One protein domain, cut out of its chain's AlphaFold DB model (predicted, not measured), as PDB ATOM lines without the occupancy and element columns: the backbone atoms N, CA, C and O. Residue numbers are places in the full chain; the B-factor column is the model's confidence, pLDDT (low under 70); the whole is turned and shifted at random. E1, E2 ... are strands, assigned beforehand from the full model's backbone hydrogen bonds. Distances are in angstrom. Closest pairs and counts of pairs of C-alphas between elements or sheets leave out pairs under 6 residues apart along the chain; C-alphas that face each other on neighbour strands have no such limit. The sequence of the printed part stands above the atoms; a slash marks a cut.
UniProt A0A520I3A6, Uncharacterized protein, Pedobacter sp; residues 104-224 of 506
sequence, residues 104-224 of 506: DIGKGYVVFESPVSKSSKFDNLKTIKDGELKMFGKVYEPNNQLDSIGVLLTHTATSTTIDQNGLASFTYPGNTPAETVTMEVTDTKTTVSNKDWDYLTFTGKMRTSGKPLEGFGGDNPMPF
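Overview. This is residues 104 to 224 of the 506 residues of an uncharacterized protein of Pedobacter sp (UniProt A0A520I3A6). One long, twisted antiparallel sheet makes this domain, with no named helix on either face; the long strand E7 runs through it and ties two meanders together, E2 E3 E4 E5 and E6 E7 E8 E9, in each of which a strand is the antiparallel neighbour of the one before. E1 pairs with the last residues of E3. The printed part has 121 residues with nine named strands, E1 to E9 in chain order; the sheet is branched and the class is all strand. It is only just compact, close to loose, with a radius of gyration of the C-alphas of 16.3 A, and spans 52 by 35 by 27 A.

Along the chain. E1, residues 110 to 113, begins with C-alpha 110 at (78.413, 11.305, 26.575). E2 is residues 126 to 129. E3, residues 132 to 140, measures 24.2 A from first to last C-alpha and bends by 56 degrees at residue 136. E4 is residues 149 to 156, E5 residues 160 to 164, E6 residues 168 to 173. E7, residues 180 to 193, measures 37.2 A and bends by 50 degrees at residue 186. E8 is residues 201 to 208; E9, residues 222 to 224, ends with C-alpha 224 at (66.996, 3.350, 27.342).

Arrangement. E1 and E2 lie on one side of E3, E4 on the other side. N 111 and O 140 join E1 and E3 within hydrogen-bond range at 2.8 A; in the hairpins E2 and E3, E3 and E4, and E4 and E5, N 127 and O 134 are 2.9 A apart, N 133 and O 155 2.8 A, N 152 and O 163 2.8 A. E5 and E6 lie on one side of E7, beside residues 187 to 192 and 180 to 185, E8 on the other side. N 164 and O 188 of E5 and E7, N 172 and O 181 of E6 and E7, and N 182 and O 207 of E7 and E8 are each 2.8 A apart. In the hairpin E8 and E9, N 224 and O 202 are 2.8 A apart.

Size, cuts and confidence. The C-alphas farthest apart, Asp 130 and Thr 176, are 53.9 A from each other. The printed part has no cut; the links E1 to E2 and E8 to E9 are long. Mean pLDDT of the printed part is 78.0, with 35 residues under 70, among them 116 to 124 and 213 to 224.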
ATOM      1  N   ASP A 104      83.193  14.331  22.210       89.75
ATOM      2  CA  ASP A 104      81.822  14.312  22.706       89.75
ATOM      3  C   ASP A 104      80.877  13.712  21.662       89.75
ATOM      4  O   ASP A 104      80.858  14.110  20.492       89.75
ATOM      5  N   ILE A 105      80.024  12.801  22.108       85.25
ATOM      6  CA  ILE A 105      78.831  12.356  21.398       85.25
ATOM      7  C   ILE A 105      77.788  13.439  21.676       85.25
ATOM      8  O   ILE A 105      77.133  13.452  22.713       85.25
ATOM      9  N   GLY A 106      77.716  14.423  20.779       66.94
ATOM     10  CA  GLY A 106      77.096  15.730  21.025       66.94
ATOM     11  C   GLY A 106      75.723  15.749  21.684       66.94
ATOM     12  O   GLY A 106      75.404  16.681  22.419       66.94
ATOM     13  N   LYS A 107      74.905  14.737  21.411       69.19
ATOM     14  CA  LYS A 107      73.617  14.548  22.061       69.19
ATOM     15  C   LYS A 107      73.793  13.698  23.312       69.19
ATOM     16  O   LYS A 107      74.167  12.533  23.236       69.19
ATOM     17  N   GLY A 108      73.428  14.278  24.446       62.66
ATOM     18  CA  GLY A 108      73.384  13.568  25.713       62.66
ATOM     19  C   GLY A 108      74.659  13.630  26.552       62.66
ATOM     20  O   GLY A 108      74.772  12.859  27.491       62.66
ATOM     21  N   TYR A 109      75.597  14.533  26.239       74.81
ATOM     22  CA  TYR A 109      76.816  14.784  27.031       74.81
ATOM     23  C   TYR A 109      77.671  13.534  27.330       74.81
ATOM     24  O   TYR A 109      78.422  13.497  28.305       74.81
ATOM     25  N   VAL A 110      77.595  12.517  26.468       82.56
ATOM     26  CA  VAL A 110      78.413  11.305  26.575       82.56
ATOM     27  C   VAL A 110      79.735  11.523  25.851       82.56
ATOM     28  O   VAL A 110      79.777  12.116  24.776       82.56
ATOM     29  N   VAL A 111      80.818  10.994  26.404       90.00
ATOM     30  CA  VAL A 111      82.157  11.068  25.821       90.00
ATOM     31  C   VAL A 111      82.581   9.703  25.313       90.00
ATOM     32  O   VAL A 111      82.496   8.718  26.044       90.00
ATOM     33  N   PHE A 112      83.094   9.653  24.085       93.56
ATOM     34  CA  PHE A 112      83.882   8.523  23.605       93.56
ATOM     35  C   PHE A 112      85.357   8.752  23.930       93.56
ATOM     36  O   PHE A 112      85.901   9.829  23.682       93.56
ATOM     37  N   GLU A 113      86.029   7.716  24.424       92.19
ATOM     38  CA  GLU A 113      87.473   7.727  24.647       92.19
ATOM     39  C   GLU A 113      88.095   6.387  24.256       92.19
ATOM     40  O   GLU A 113      87.705   5.329  24.760       92.19
ATOM     41  N   SER A 114      89.100   6.432  23.382       90.38
ATOM     42  CA  SER A 114      89.911   5.268  23.035       90.38
ATOM     43  C   SER A 114      91.185   5.219  23.889       90.38
ATOM     44  O   SER A 114      91.922   6.209  23.940       90.38
ATOM     45  N   PRO A 115      91.502   4.080  24.533       80.19
ATOM     46  CA  PRO A 115      92.691   3.945  25.364       80.19
ATOM     47  C   PRO A 115      94.001   4.094  24.573       80.19
ATOM     48  O   PRO A 115      94.083   3.856  23.360       80.19
ATOM     49  N   VAL A 116      95.050   4.492  25.300       69.88
ATOM     50  CA  VAL A 116      96.390   4.785  24.759       69.88
ATOM     51  C   VAL A 116      97.340   3.585  24.872       69.88
ATOM     52  O   VAL A 116      98.240   3.440  24.051       69.88
ATOM     53  N   SER A 117      97.133   2.691  25.843       63.56
ATOM     54  CA  SER A 117      97.987   1.524  26.102       63.56
ATOM     55  C   SER A 117      97.198   0.218  26.057       63.56
ATOM     56  O   SER A 117      96.040   0.168  26.472       63.56
ATOM     57  N   LYS A 118      97.838  -0.842  25.540       60.03
ATOM     58  CA  LYS A 118      97.259  -2.191  25.433       60.03
ATOM     59  C   LYS A 118      96.687  -2.651  26.777       60.03
ATOM     60  O   LYS A 118      97.300  -2.433  27.818       60.03
ATOM     61  N   SER A 119      95.551  -3.342  26.735       56.28
ATOM     62  CA  SER A 119      95.030  -4.088  27.881       56.28
ATOM     63  C   SER A 119      95.166  -5.584  27.619       56.28
ATOM     64  O   SER A 119      95.214  -6.019  26.471       56.28
ATOM     65  N   SER A 120      95.172  -6.387  28.682       50.28
ATOM     66  CA  SER A 120      95.204  -7.854  28.609       50.28
ATOM     67  C   SER A 120      94.017  -8.481  27.860       50.28
ATOM     68  O   SER A 120      94.016  -9.686  27.639       50.28
ATOM     69  N   LYS A 121      93.004  -7.690  27.478       49.44
ATOM     70  CA  LYS A 121      91.806  -8.154  26.767       49.44
ATOM     71  C   LYS A 121      91.836  -7.899  25.252       49.44
ATOM     72  O   LYS A 121      90.988  -8.454  24.563       49.44
ATOM     73  N   PHE A 122      92.768  -7.094  24.725       52.47
ATOM     74  CA  PHE A 122      92.811  -6.743  23.296       52.47
ATOM     75  C   PHE A 122      94.252  -6.623  22.767       52.47
ATOM     76  O   PHE A 122      94.997  -5.734  23.184       52.47
ATOM     77  N   ASP A 123      94.622  -7.464  21.792       43.12
ATOM     78  CA  ASP A 123      95.967  -7.485  21.186       43.12
ATOM     79  C   ASP A 123      96.299  -6.206  20.394       43.12
ATOM     80  O   ASP A 123      97.451  -5.750  20.405       43.12
ATOM     81  N   ASN A 124      95.277  -5.604  19.761       60.75
ATOM     82  CA  ASN A 124      95.333  -4.346  19.013       60.75
ATOM     83  C   ASN A 124      94.092  -3.488  19.314       60.75
ATOM     84  O   ASN A 124      92.979  -3.830  18.924       60.75
ATOM     85  N   LEU A 125      94.283  -2.346  19.980       77.56
ATOM     86  CA  LEU A 125      93.195  -1.423  20.341       77.56
ATOM     87  C   LEU A 125      92.613  -0.655  19.147       77.56
ATOM     88  O   LEU A 125      91.523  -0.093  19.246       77.56
ATOM     89  N   LYS A 126      93.358  -0.594  18.043       86.75
ATOM     90  CA  LYS A 126      92.995   0.126  16.826       86.75
ATOM     91  C   LYS A 126      93.463  -0.684  15.625       86.75
ATOM     92  O   LYS A 126      94.599  -1.158  15.617       86.75
ATOM     93  N   THR A 127      92.614  -0.837  14.619       90.12
ATOM     94  CA  THR A 127      92.966  -1.484  13.351       90.12
ATOM     95  C   THR A 127      92.480  -0.631  12.194       90.12
ATOM     96  O   THR A 127      91.425  -0.005  12.280       90.12
ATOM     97  N   ILE A 128      93.262  -0.584  11.118       91.25
ATOM     98  CA  ILE A 128      92.886   0.124   9.898       91.25
ATOM     99  C   ILE A 128      93.236  -0.720   8.681       91.25
ATOM    100  O   ILE A 128      94.260  -1.401   8.654       91.25
ATOM    101  N   LYS A 129      92.350  -0.679   7.696       91.00
ATOM    102  CA  LYS A 129      92.522  -1.210   6.345       91.00
ATOM    103  C   LYS A 129      91.821  -0.253   5.384       91.00
ATOM    104  O   LYS A 129      91.097   0.642   5.823       91.00
ATOM    105  N   ASP A 130      91.994  -0.464   4.088       89.38
ATOM    106  CA  ASP A 130      91.311   0.351   3.086       89.38
ATOM    107  C   ASP A 130      89.790   0.344   3.322       89.38
ATOM    108  O   ASP A 130      89.153  -0.711   3.407       89.38
ATOM    109  N   GLY A 131      89.224   1.539   3.500       91.38
ATOM    110  CA  GLY A 131      87.799   1.776   3.715       91.38
ATOM    111  C   GLY A 131      87.259   1.536   5.133       91.38
ATOM    112  O   GLY A 131      86.078   1.808   5.351       91.38
ATOM    113  N   GLU A 132      88.056   1.050   6.095       94.88
ATOM    114  CA  GLU A 132      87.569   0.737   7.449       94.88
ATOM    115  C   GLU A 132      88.603   1.032   8.550       94.88
ATOM    116  O   GLU A 132      89.723   0.516   8.543       94.88
ATOM    117  N   LEU A 133      88.172   1.787   9.562       94.94
ATOM    118  CA  LEU A 133      88.847   1.974  10.845       94.94
ATOM    119  C   LEU A 133      88.002   1.360  11.964       94.94
ATOM    120  O   LEU A 133      86.804   1.626  12.067       94.94
ATOM    121  N   LYS A 134      88.646   0.600  12.851       94.44
ATOM    122  CA  LYS A 134      88.052   0.108  14.097       94.44
ATOM    123  C   LYS A 134      88.860   0.576  15.295       94.44
ATOM    124  O   LYS A 134      90.084   0.440  15.310       94.44
ATOM    125  N   MET A 135      88.184   1.116  16.305       92.62
ATOM    126  CA  MET A 135      88.809   1.574  17.547       92.62
ATOM    127  C   MET A 135      88.026   1.078  18.754       92.62
ATOM    128  O   MET A 135      86.862   1.430  18.941       92.62
ATOM    129  N   PHE A 136      88.682   0.299  19.605       90.62
ATOM    130  CA  PHE A 136      88.150  -0.001  20.926       90.62
ATOM    131  C   PHE A 136      88.141   1.269  21.772       90.62
ATOM    132  O   PHE A 136      89.050   2.101  21.685       90.62
ATOM    133  N   GLY A 137      87.119   1.408  22.602       90.19
ATOM    134  CA  GLY A 137      86.982   2.540  23.496       90.19
ATOM    135  C   GLY A 137      86.006   2.268  24.622       90.19
ATOM    136  O   GLY A 137      85.533   1.148  24.825       90.19
ATOM    137  N   LYS A 138      85.716   3.330  25.355       90.25
ATOM    138  CA  LYS A 138      84.630   3.388  26.322       90.25
ATOM    139  C   LYS A 138      83.753   4.593  26.023       90.25
ATOM    140  O   LYS A 138      84.251   5.612  25.540       90.25
ATOM    141  N   VAL A 139      82.473   4.472  26.347       89.81
ATOM    142  CA  VAL A 139      81.570   5.615  26.476       89.81
ATOM    143  C   VAL A 139      81.240   5.831  27.942       89.81
ATOM    144  O   VAL A 139      81.045   4.863  28.676       89.81
ATOM    145  N   TYR A 140      81.243   7.083  28.383       85.38
ATOM    146  CA  TYR A 140      80.951   7.456  29.767       85.38
ATOM    147  C   TYR A 140      80.435   8.892  29.838       85.38
ATOM    148  O   TYR A 140      80.660   9.684  28.921       85.38
ATOM    149  N   GLU A 141      79.780   9.236  30.942       78.50
ATOM    150  CA  GLU A 141      79.467  10.627  31.264       78.50
ATOM    151  C   GLU A 141      80.613  11.238  32.096       78.50
ATOM    152  O   GLU A 141      81.069  10.606  33.053       78.50
ATOM    153  N   PRO A 142      81.106  12.452  31.778       75.62
ATOM    154  CA  PRO A 142      82.238  13.077  32.479       75.62
ATOM    155  C   PRO A 142      82.079  13.224  33.996       75.62
ATOM    156  O   PRO A 142      83.072  13.311  34.715       75.62
ATOM    157  N   ASN A 143      80.840  13.269  34.480       68.25
ATOM    158  CA  ASN A 143      80.484  13.377  35.893       68.25
ATOM    159  C   ASN A 143      80.382  12.009  36.606       68.25
ATOM    160  O   ASN A 143      79.983  11.970  37.767       68.25
ATOM    161  N   ASN A 144      80.738  10.908  35.931       64.06
ATOM    162  CA  ASN A 144      80.635   9.527  36.418       64.06
ATOM    163  C   ASN A 144      79.214   9.107  36.847       64.06
ATOM    164  O   ASN A 144      79.066   8.224  37.689       64.06
ATOM    165  N   GLN A 145      78.163   9.721  36.294       58.66
ATOM    166  CA  GLN A 145      76.776   9.306  36.559       58.66
ATOM    167  C   GLN A 145      76.375   8.030  35.804       58.66
ATOM    168  O   GLN A 145      75.471   7.311  36.235       58.66
ATOM    169  N   LEU A 146      77.088   7.720  34.722       64.81
ATOM    170  CA  LEU A 146      77.017   6.464  33.991       64.81
ATOM    171  C   LEU A 146      78.358   5.737  34.125       64.81
ATOM    172  O   LEU A 146      79.393   6.294  33.736       64.81
ATOM    173  N   ASP A 147      78.347   4.492  34.618       72.75
ATOM    174  CA  ASP A 147      79.548   3.654  34.557       72.75
ATOM    175  C   ASP A 147      80.007   3.512  33.100       72.75
ATOM    176  O   ASP A 147      79.216   3.490  32.155       72.75
ATOM    177  N   SER A 148      81.314   3.403  32.886       84.62
ATOM    178  CA  SER A 148      81.821   3.320  31.522       84.62
ATOM    179  C   SER A 148      81.383   2.020  30.838       84.62
ATOM    180  O   SER A 148      81.658   0.932  31.347       84.62
ATOM    181  N   ILE A 149      80.798   2.125  29.648       87.44
ATOM    182  CA  ILE A 149      80.463   0.975  28.802       87.44
ATOM    183  C   ILE A 149      81.611   0.753  27.817       87.44
ATOM    184  O   ILE A 149      82.033   1.683  27.128       87.44
ATOM    185  N   GLY A 150      82.115  -0.480  27.726       90.00
ATOM    186  CA  GLY A 150      83.070  -0.869  26.689       90.00
ATOM    187  C   GLY A 150      82.407  -0.882  25.312       90.00
ATOM    188  O   GLY A 150      81.336  -1.460  25.143       90.00
ATOM    189  N   VAL A 151      83.038  -0.250  24.323       92.38
ATOM    190  CA  VAL A 151      82.479  -0.095  22.972       92.38
ATOM    191  C   VAL A 151      83.522  -0.307  21.876       92.38
ATOM    192  O   VAL A 151      84.733  -0.235  22.110       92.38
ATOM    193  N   LEU A 152      83.038  -0.547  20.661       93.81
ATOM    194  CA  LEU A 152      83.817  -0.566  19.433       93.81
ATOM    195  C   LEU A 152      83.285   0.514  18.490       93.81
ATOM    196  O   LEU A 152      82.136   0.465  18.062       93.81
ATOM    197  N   LEU A 153      84.141   1.471  18.143       95.88
ATOM    198  CA  LEU A 153      83.875   2.419  17.072       95.88
ATOM    199  C   LEU A 153      84.254   1.781  15.737       95.88
ATOM    200  O   LEU A 153      85.394   1.342  15.577       95.88
ATOM    201  N   THR A 154      83.325   1.776  14.783       96.50
ATOM    202  CA  THR A 154      83.573   1.388  13.388       96.50
ATOM    203  C   THR A 154      83.314   2.586  12.486       96.50
ATOM    204  O   THR A 154      82.231   3.168  12.505       96.50
ATOM    205  N   HIS A 155      84.311   2.963  11.692       96.06
ATOM    206  CA  HIS A 155      84.236   4.093  10.777       96.06
ATOM    207  C   HIS A 155      84.620   3.668   9.359       96.06
ATOM    208  O   HIS A 155      85.618   2.982   9.153       96.06
ATOM    209  N   THR A 156      83.808   4.084   8.393       93.69
ATOM    210  CA  THR A 156      84.001   3.892   6.953       93.69
ATOM    211  C   THR A 156      83.736   5.214   6.236       93.69
ATOM    212  O   THR A 156      83.216   6.160   6.830       93.69
ATOM    213  N   ALA A 157      83.999   5.264   4.928       86.88
ATOM    214  CA  ALA A 157      83.710   6.442   4.107       86.88
ATOM    215  C   ALA A 157      82.233   6.900   4.154       86.88
ATOM    216  O   ALA A 157      81.946   8.066   3.893       86.88
ATOM    217  N   THR A 158      81.291   6.002   4.473       89.25
ATOM    218  CA  THR A 158      79.845   6.286   4.442       89.25
ATOM    219  C   THR A 158      79.144   6.156   5.791       89.25
ATOM    220  O   THR A 158      77.983   6.547   5.900       89.25
ATOM    221  N   SER A 159      79.787   5.585   6.812       94.00
ATOM    222  CA  SER A 159      79.139   5.319   8.099       94.00
ATOM    223  C   SER A 159      80.100   5.403   9.274       94.00
ATOM    224  O   SER A 159      81.216   4.892   9.210       94.00
ATOM    225  N   THR A 160      79.605   5.916  10.398       96.56
ATOM    226  CA  THR A 160      80.291   5.833  11.690       96.56
ATOM    227  C   THR A 160      79.319   5.295  12.732       96.56
ATOM    228  O   THR A 160      78.222   5.841  12.898       96.56
ATOM    229  N   THR A 161      79.706   4.226  13.424       96.56
ATOM    230  CA  THR A 161      78.937   3.621  14.518       96.56
ATOM    231  C   THR A 161      79.811   3.422  15.745       96.56
ATOM    232  O   THR A 161      81.031   3.284  15.644       96.56
ATOM    233  N   ILE A 162      79.172   3.428  16.909       95.62
ATOM    234  CA  ILE A 162      79.733   2.943  18.165       95.62
ATOM    235  C   ILE A 162      78.759   1.892  18.673       95.62
ATOM    236  O   ILE A 162      77.599   2.214  18.929       95.62
ATOM    237  N   ASP A 163      79.233   0.661  18.809       94.38
ATOM    238  CA  ASP A 163      78.437  -0.492  19.229       94.38
ATOM    239  C   ASP A 163      79.037  -1.111  20.505       94.38
ATOM    240  O   ASP A 163      80.238  -0.970  20.771       94.38
ATOM    241  N   GLN A 164      78.215  -1.780  21.317       91.19
ATOM    242  CA  GLN A 164      78.664  -2.421  22.554       91.19
ATOM    243  C   GLN A 164      79.789  -3.414  22.277       91.19
ATOM    244  O   GLN A 164      79.722  -4.235  21.363       91.19
ATOM    245  N   ASN A 165      80.809  -3.386  23.126       89.88
ATOM    246  CA  ASN A 165      81.903  -4.332  23.076       89.88
ATOM    247  C   ASN A 165      82.203  -4.881  24.470       89.88
ATOM    248  O   ASN A 165      82.844  -4.234  25.301       89.88
ATOM    249  N   GLY A 166      81.776  -6.121  24.684       83.94
ATOM    250  CA  GLY A 166      81.926  -6.828  25.947       83.94
ATOM    251  C   GLY A 166      80.747  -6.628  26.898       83.94
ATOM    252  O   GLY A 166      79.762  -5.953  26.599       83.94
ATOM    253  N   LEU A 167      80.853  -7.279  28.054       83.56
ATOM    254  CA  LEU A 167      79.852  -7.189  29.109       83.56
ATOM    255  C   LEU A 167      79.947  -5.828  29.796       83.56
ATOM    256  O   LEU A 167      81.038  -5.391  30.166       83.56
ATOM    257  N   ALA A 168      78.795  -5.200  29.994       84.56
ATOM    258  CA  ALA A 168      78.650  -4.008  30.803       84.56
ATOM    259  C   ALA A 168      77.474  -4.199  31.752       84.56
ATOM    260  O   ALA A 168      76.477  -4.849  31.430       84.56
ATOM    261  N   SER A 169      77.617  -3.658  32.948       83.62
ATOM    262  CA  SER A 169      76.580  -3.718  33.956       83.62
ATOM    263  C   SER A 169      76.698  -2.514  34.861       83.62
ATOM    264  O   SER A 169      77.806  -2.186  35.280       83.62
ATOM    265  N   PHE A 170      75.565  -1.929  35.209       78.38
ATOM    266  CA  PHE A 170      75.494  -0.887  36.221       78.38
ATOM    267  C   PHE A 170      75.054  -1.519  37.525       78.38
ATOM    268  O   PHE A 170      74.030  -2.202  37.545       78.38
ATOM    269  N   THR A 171      75.830  -1.339  38.590       75.94
ATOM    270  CA  THR A 171      75.502  -1.921  39.895       75.94
ATOM    271  C   THR A 171      75.167  -0.827  40.885       75.94
ATOM    272  O   THR A 171      75.951   0.084  41.121       75.94
ATOM    273  N   TYR A 172      74.007  -0.972  41.506       67.00
ATOM    274  CA  TYR A 172      73.464  -0.047  42.479       67.00
ATOM    275  C   TYR A 172      73.182  -0.784  43.795       67.00
ATOM    276  O   TYR A 172      72.861  -1.979  43.785       67.00
ATOM    277  N   PRO A 173      73.285  -0.103  44.946       63.97
ATOM    278  CA  PRO A 173      72.981  -0.709  46.236       63.97
ATOM    279  C   PRO A 173      71.502  -1.137  46.350       63.97
ATOM    280  O   PRO A 173      70.568  -0.400  46.023       63.97
ATOM    281  N   GLY A 174      71.284  -2.361  46.834       57.59
ATOM    282  CA  GLY A 174      69.985  -2.982  47.107       57.59
ATOM    283  C   GLY A 174      69.386  -2.554  48.449       57.59
ATOM    284  O   GLY A 174      69.839  -1.584  49.058       57.59
ATOM    285  N   ASN A 175      68.233  -3.122  48.837       55.91
ATOM    286  CA  ASN A 175      67.453  -2.655  50.007       55.91
ATOM    287  C   ASN A 175      68.172  -2.918  51.321       55.91
ATOM    288  O   ASN A 175      67.953  -2.221  52.308       55.91
ATOM    289  N   THR A 176      69.061  -3.897  51.300       62.91
ATOM    290  CA  THR A 176      70.012  -4.158  52.367       62.91
ATOM    291  C   THR A 176      71.433  -3.908  51.861       62.91
ATOM    292  O   THR A 176      71.670  -4.000  50.655       62.91
ATOM    293  N   PRO A 177      72.409  -3.664  52.754       66.12
ATOM    294  CA  PRO A 177      73.815  -3.516  52.368       66.12
ATOM    295  C   PRO A 177      74.405  -4.722  51.616       66.12
ATOM    296  O   PRO A 177      75.431  -4.585  50.960       66.12
ATOM    297  N   ALA A 178      73.785  -5.900  51.735       72.44
ATOM    298  CA  ALA A 178      74.217  -7.135  51.080       72.44
ATOM    299  C   ALA A 178      73.542  -7.378  49.720       72.44
ATOM    300  O   ALA A 178      73.969  -8.250  48.968       72.44
ATOM    301  N   GLU A 179      72.475  -6.646  49.411       68.88
ATOM    302  CA  GLU A 179      71.734  -6.787  48.166       68.88
ATOM    303  C   GLU A 179      72.257  -5.777  47.145       68.88
ATOM    304  O   GLU A 179      72.598  -4.648  47.492       68.88
ATOM    305  N   THR A 180      72.286  -6.156  45.872       75.50
ATOM    306  CA  THR A 180      72.594  -5.246  44.767       75.50
ATOM    307  C   THR A 180      71.522  -5.342  43.694       75.50
ATOM    308  O   THR A 180      70.980  -6.418  43.416       75.50
ATOM    309  N   VAL A 181      71.206  -4.193  43.103       71.38
ATOM    310  CA  VAL A 181      70.419  -4.099  41.876       71.38
ATOM    311  C   VAL A 181      71.397  -3.889  40.738       71.38
ATOM    312  O   VAL A 181      72.200  -2.960  40.767       71.38
ATOM    313  N   THR A 182      71.333  -4.748  39.734       78.31
ATOM    314  CA  THR A 182      72.228  -4.689  38.587       78.31
ATOM    315  C   THR A 182      71.408  -4.531  37.321       78.31
ATOM    316  O   THR A 182      70.487  -5.305  37.078       78.31
ATOM    317  N   MET A 183      71.747  -3.548  36.495       77.25
ATOM    318  CA  MET A 183      71.283  -3.498  35.116       77.25
ATOM    319  C   MET A 183      72.340  -4.150  34.232       77.25
ATOM    320  O   MET A 183      73.399  -3.571  34.006       77.25
ATOM    321  N   GLU A 184      72.060  -5.356  33.744       86.56
ATOM    322  CA  GLU A 184      72.894  -6.036  32.751       86.56
ATOM    323  C   GLU A 184      72.660  -5.385  31.388       86.56
ATOM    324  O   GLU A 184      71.571  -5.512  30.824       86.56
ATOM    325  N   VAL A 185      73.659  -4.686  30.853       84.06
ATOM    326  CA  VAL A 185      73.566  -4.039  29.543       84.06
ATOM    327  C   VAL A 185      73.720  -5.094  28.453       84.06
ATOM    328  O   VAL A 185      74.709  -5.828  28.400       84.06
ATOM    329  N   THR A 186      72.717  -5.172  27.590       85.06
ATOM    330  CA  THR A 186      72.565  -6.212  26.561       85.06
ATOM    331  C   THR A 186      72.852  -5.714  25.155       85.06
ATOM    332  O   THR A 186      73.309  -6.498  24.329       85.06
ATOM    333  N   ASP A 187      72.595  -4.436  24.896       84.25
ATOM    334  CA  ASP A 187      72.953  -3.767  23.653       84.25
ATOM    335  C   ASP A 187      73.271  -2.301  23.949       84.25
ATOM    336  O   ASP A 187      72.682  -1.708  24.852       84.25
ATOM    337  N   THR A 188      74.201  -1.708  23.208       86.19
ATOM    338  CA  THR A 188      74.534  -0.280  23.262       86.19
ATOM    339  C   THR A 188      74.897   0.164  21.864       86.19
ATOM    340  O   THR A 188      75.726  -0.471  21.215       86.19
ATOM    341  N   LYS A 189      74.313   1.271  21.409       90.75
ATOM    342  CA  LYS A 189      74.518   1.771  20.057       90.75
ATOM    343  C   LYS A 189      74.391   3.285  19.958       90.75
ATOM    344  O   LYS A 189      73.512   3.890  20.570       90.75
ATOM    345  N   THR A 190      75.227   3.883  19.118       90.44
ATOM    346  CA  THR A 190      74.972   5.182  18.483       90.44
ATOM    347  C   THR A 190      75.546   5.203  17.065       90.44
ATOM    348  O   THR A 190      76.432   4.423  16.710       90.44
ATOM    349  N   THR A 191      75.020   6.089  16.225       93.94
ATOM    350  CA  THR A 191      75.466   6.275  14.846       93.94
ATOM    351  C   THR A 191      75.455   7.748  14.467       93.94
ATOM    352  O   THR A 191      74.734   8.557  15.053       93.94
ATOM    353  N   VAL A 192      76.257   8.098  13.466       91.88
ATOM    354  CA  VAL A 192      76.227   9.424  12.855       91.88
ATOM    355  C   VAL A 192      75.059   9.511  11.877       91.88
ATOM    356  O   VAL A 192      74.970   8.744  10.921       91.88
ATOM    357  N   SER A 193      74.186  10.491  12.088       86.56
ATOM    358  CA  SER A 193      73.095  10.843  11.177       86.56
ATOM    359  C   SER A 193      73.055  12.359  10.998       86.56
ATOM    360  O   SER A 193      73.333  13.116  11.923       86.56
ATOM    361  N   ASN A 194      72.752  12.841   9.788       84.81
ATOM    362  CA  ASN A 194      72.724  14.281   9.490       84.81
ATOM    363  C   ASN A 194      74.015  15.037   9.892       84.81
ATOM    364  O   ASN A 194      73.949  16.178  10.340       84.81
ATOM    365  N   LYS A 195      75.186  14.409   9.685       87.12
ATOM    366  CA  LYS A 195      76.538  14.944   9.968       87.12
ATOM    367  C   LYS A 195      76.909  15.117  11.451       87.12
ATOM    368  O   LYS A 195      77.965  15.676  11.727       87.12
ATOM    369  N   ASP A 196      76.104  14.623  12.389       90.69
ATOM    370  CA  ASP A 196      76.443  14.612  13.818       90.69
ATOM    371  C   ASP A 196      76.014  13.290  14.470       90.69
ATOM    372  O   ASP A 196      75.315  12.472  13.867       90.69
ATOM    373  N   TRP A 197      76.455  13.049  15.698       89.19
ATOM    374  CA  TRP A 197      76.074  11.864  16.455       89.19
ATOM    375  C   TRP A 197      74.598  11.891  16.864       89.19
ATOM    376  O   TRP A 197      74.058  12.928  17.266       89.19
ATOM    377  N   ASP A 198      73.936  10.736  16.790       83.75
ATOM    378  CA  ASP A 198      72.658  10.547  17.468       83.75
ATOM    379  C   ASP A 198      72.848  10.212  18.958       83.75
ATOM    380  O   ASP A 198      73.965   9.999  19.436       83.75
ATOM    381  N   TYR A 199      71.749  10.189  19.709       73.81
ATOM    382  CA  TYR A 199      71.769   9.797  21.117       73.81
ATOM    383  C   TYR A 199      72.333   8.384  21.302       73.81
ATOM    384  O   TYR A 199      72.022   7.479  20.526       73.81
ATOM    385  N   LEU A 200      73.098   8.180  22.378       80.19
ATOM    386  CA  LEU A 200      73.433   6.836  22.836       80.19
ATOM    387  C   LEU A 200      72.153   6.137  23.308       80.19
ATOM    388  O   LEU A 200      71.417   6.650  24.155       80.19
ATOM    389  N   THR A 201      71.897   4.957  22.762       79.19
ATOM    390  CA  THR A 201      70.831   4.061  23.214       79.19
ATOM    391  C   THR A 201      71.442   2.794  23.773       79.19
ATOM    392  O   THR A 201      72.437   2.316  23.233       79.19
ATOM    393  N   PHE A 202      70.845   2.236  24.817       79.19
ATOM    394  CA  PHE A 202      71.218   0.917  25.312       79.19
ATOM    395  C   PHE A 202      69.990   0.156  25.802       79.19
ATOM    396  O   PHE A 202      68.982   0.760  26.163       79.19
ATOM    397  N   THR A 203      70.059  -1.170  25.816       75.69
ATOM    398  CA  THR A 203      69.018  -2.022  26.394       75.69
ATOM    399  C   THR A 203      69.564  -2.781  27.591       75.69
ATOM    400  O   THR A 203      70.706  -3.242  27.565       75.69
ATOM    401  N   GLY A 204      68.765  -2.947  28.642       74.88
ATOM    402  CA  GLY A 204      69.230  -3.579  29.876       74.88
ATOM    403  C   GLY A 204      68.217  -4.520  30.514       74.88
ATOM    404  O   GLY A 204      67.012  -4.290  30.427       74.88
ATOM    405  N   LYS A 205      68.709  -5.575  31.169       80.19
ATOM    406  CA  LYS A 205      67.903  -6.455  32.029       80.19
ATOM    407  C   LYS A 205      68.106  -6.064  33.486       80.19
ATOM    408  O   LYS A 205      69.242  -6.000  33.953       80.19
ATOM    409  N   MET A 206      67.013  -5.830  34.204       71.50
ATOM    410  CA  MET A 206      67.057  -5.475  35.623       71.50
ATOM    411  C   MET A 206      67.138  -6.737  36.481       71.50
ATOM    412  O   MET A 206      66.279  -7.619  36.400       71.50
ATOM    413  N   ARG A 207      68.173  -6.812  37.316       78.50
ATOM    414  CA  ARG A 207      68.444  -7.921  38.225       78.50
ATOM    415  C   ARG A 207      68.515  -7.437  39.664       78.50
ATOM    416  O   ARG A 207      69.025  -6.355  39.934       78.50
ATOM    417  N   THR A 208      68.126  -8.298  40.589       77.56
ATOM    418  CA  THR A 208      68.346  -8.142  42.025       77.56
ATOM    419  C   THR A 208      68.986  -9.413  42.551       77.56
ATOM    420  O   THR A 208      68.412 -10.494  42.420       77.56
ATOM    421  N   SER A 209      70.201  -9.310  43.092       77.06
ATOM    422  CA  SER A 209      70.987 -10.476  43.538       77.06
ATOM    423  C   SER A 209      71.035 -11.614  42.495       77.06
ATOM    424  O   SER A 209      70.878 -12.791  42.822       77.06
ATOM    425  N   GLY A 210      71.181 -11.256  41.211       74.31
ATOM    426  CA  GLY A 210      71.250 -12.197  40.083       74.31
ATOM    427  C   GLY A 210      69.909 -12.752  39.576       74.31
ATOM    428  O   GLY A 210      69.898 -13.532  38.627       74.31
ATOM    429  N   LYS A 211      68.768 -12.358  40.154       78.12
ATOM    430  CA  LYS A 211      67.423 -12.770  39.703       78.12
ATOM    431  C   LYS A 211      66.703 -11.623  38.991       78.12
ATOM    432  O   LYS A 211      67.012 -10.481  39.301       78.12
ATOM    433  N   PRO A 212      65.767 -11.876  38.055       72.38
ATOM    434  CA  PRO A 212      64.931 -10.814  37.485       72.38
ATOM    435  C   PRO A 212      64.247  -9.984  38.580       72.38
ATOM    436  O   PRO A 212      63.728 -10.550  39.541       72.38
ATOM    437  N   LEU A 213      64.261  -8.658  38.436       65.25
ATOM    438  CA  LEU A 213      63.574  -7.745  39.352       65.25
ATOM    439  C   LEU A 213      62.049  -7.926  39.234       65.25
ATOM    440  O   LEU A 213      61.496  -7.842  38.138       65.25
ATOM    441  N   GLU A 214      61.355  -8.163  40.350       54.94
ATOM    442  CA  GLU A 214      59.892  -8.303  40.354       54.94
ATOM    443  C   GLU A 214      59.196  -7.027  39.844       54.94
ATOM    444  O   GLU A 214      59.627  -5.909  40.114       54.94
ATOM    445  N   GLY A 215      58.117  -7.191  39.069       48.22
ATOM    446  CA  GLY A 215      57.394  -6.083  38.423       48.22
ATOM    447  C   GLY A 215      57.980  -5.635  37.077       48.22
ATOM    448  O   GLY A 215      57.281  -5.014  36.281       48.22
ATOM    449  N   PHE A 216      59.218  -6.026  36.773       51.28
ATOM    450  CA  PHE A 216      59.846  -5.873  35.465       51.28
ATOM    451  C   PHE A 216      59.759  -7.243  34.780       51.28
ATOM    452  O   PHE A 216      60.184  -8.248  35.340       51.28
ATOM    453  N   GLY A 217      59.093  -7.332  33.625       46.28
ATOM    454  CA  GLY A 217      58.694  -8.613  33.028       46.28
ATOM    455  C   GLY A 217      59.862  -9.534  32.648       46.28
ATOM    456  O   GLY A 217      60.273  -9.545  31.493       46.28
ATOM    457  N   GLY A 218      60.350 -10.350  33.584       57.03
ATOM    458  CA  GLY A 218      61.316 -11.425  33.341       57.03
ATOM    459  C   GLY A 218      62.630 -10.969  32.688       57.03
ATOM    460  O   GLY A 218      63.161  -9.908  32.989       57.03
ATOM    461  N   ASP A 219      63.163 -11.793  31.782       65.50
ATOM    462  CA  ASP A 219      64.401 -11.534  31.026       65.50
ATOM    463  C   ASP A 219      64.235 -10.522  29.871       65.50
ATOM    464  O   ASP A 219      65.136 -10.407  29.033       65.50
ATOM    465  N   ASN A 220      63.109  -9.803  29.788       58.81
ATOM    466  CA  ASN A 220      62.866  -8.863  28.696       58.81
ATOM    467  C   ASN A 220      63.707  -7.589  28.884       58.81
ATOM    468  O   ASN A 220      63.534  -6.883  29.881       58.81
ATOM    469  N   PRO A 221      64.611  -7.269  27.943       59.97
ATOM    470  CA  PRO A 221      65.441  -6.080  28.043       59.97
ATOM    471  C   PRO A 221      64.605  -4.812  27.822       59.97
ATOM    472  O   PRO A 221      63.786  -4.739  26.905       59.97
ATOM    473  N   MET A 222      64.824  -3.799  28.657       58.41
ATOM    474  CA  MET A 222      64.181  -2.492  28.533       58.41
ATOM    475  C   MET A 222      65.052  -1.536  27.715       58.41
ATOM    476  O   MET A 222      66.263  -1.511  27.939       58.41
ATOM    477  N   PRO A 223      64.478  -0.756  26.780       52.59
ATOM    478  CA  PRO A 223      65.223   0.233  26.016       52.59
ATOM    479  C   PRO A 223      65.401   1.538  26.795       52.59
ATOM    480  O   PRO A 223      64.453   2.085  27.355       52.59
ATOM    481  N   PHE A 224      66.613   2.076  26.751       58.03
ATOM    482  CA  PHE A 224      66.996   3.350  27.342       58.03
ATOM    483  C   PHE A 224      67.637   4.243  26.282       58.03
ATOM    484  O   PHE A 224      68.342   3.787  25.379       58.03
TER     485      PHE A 224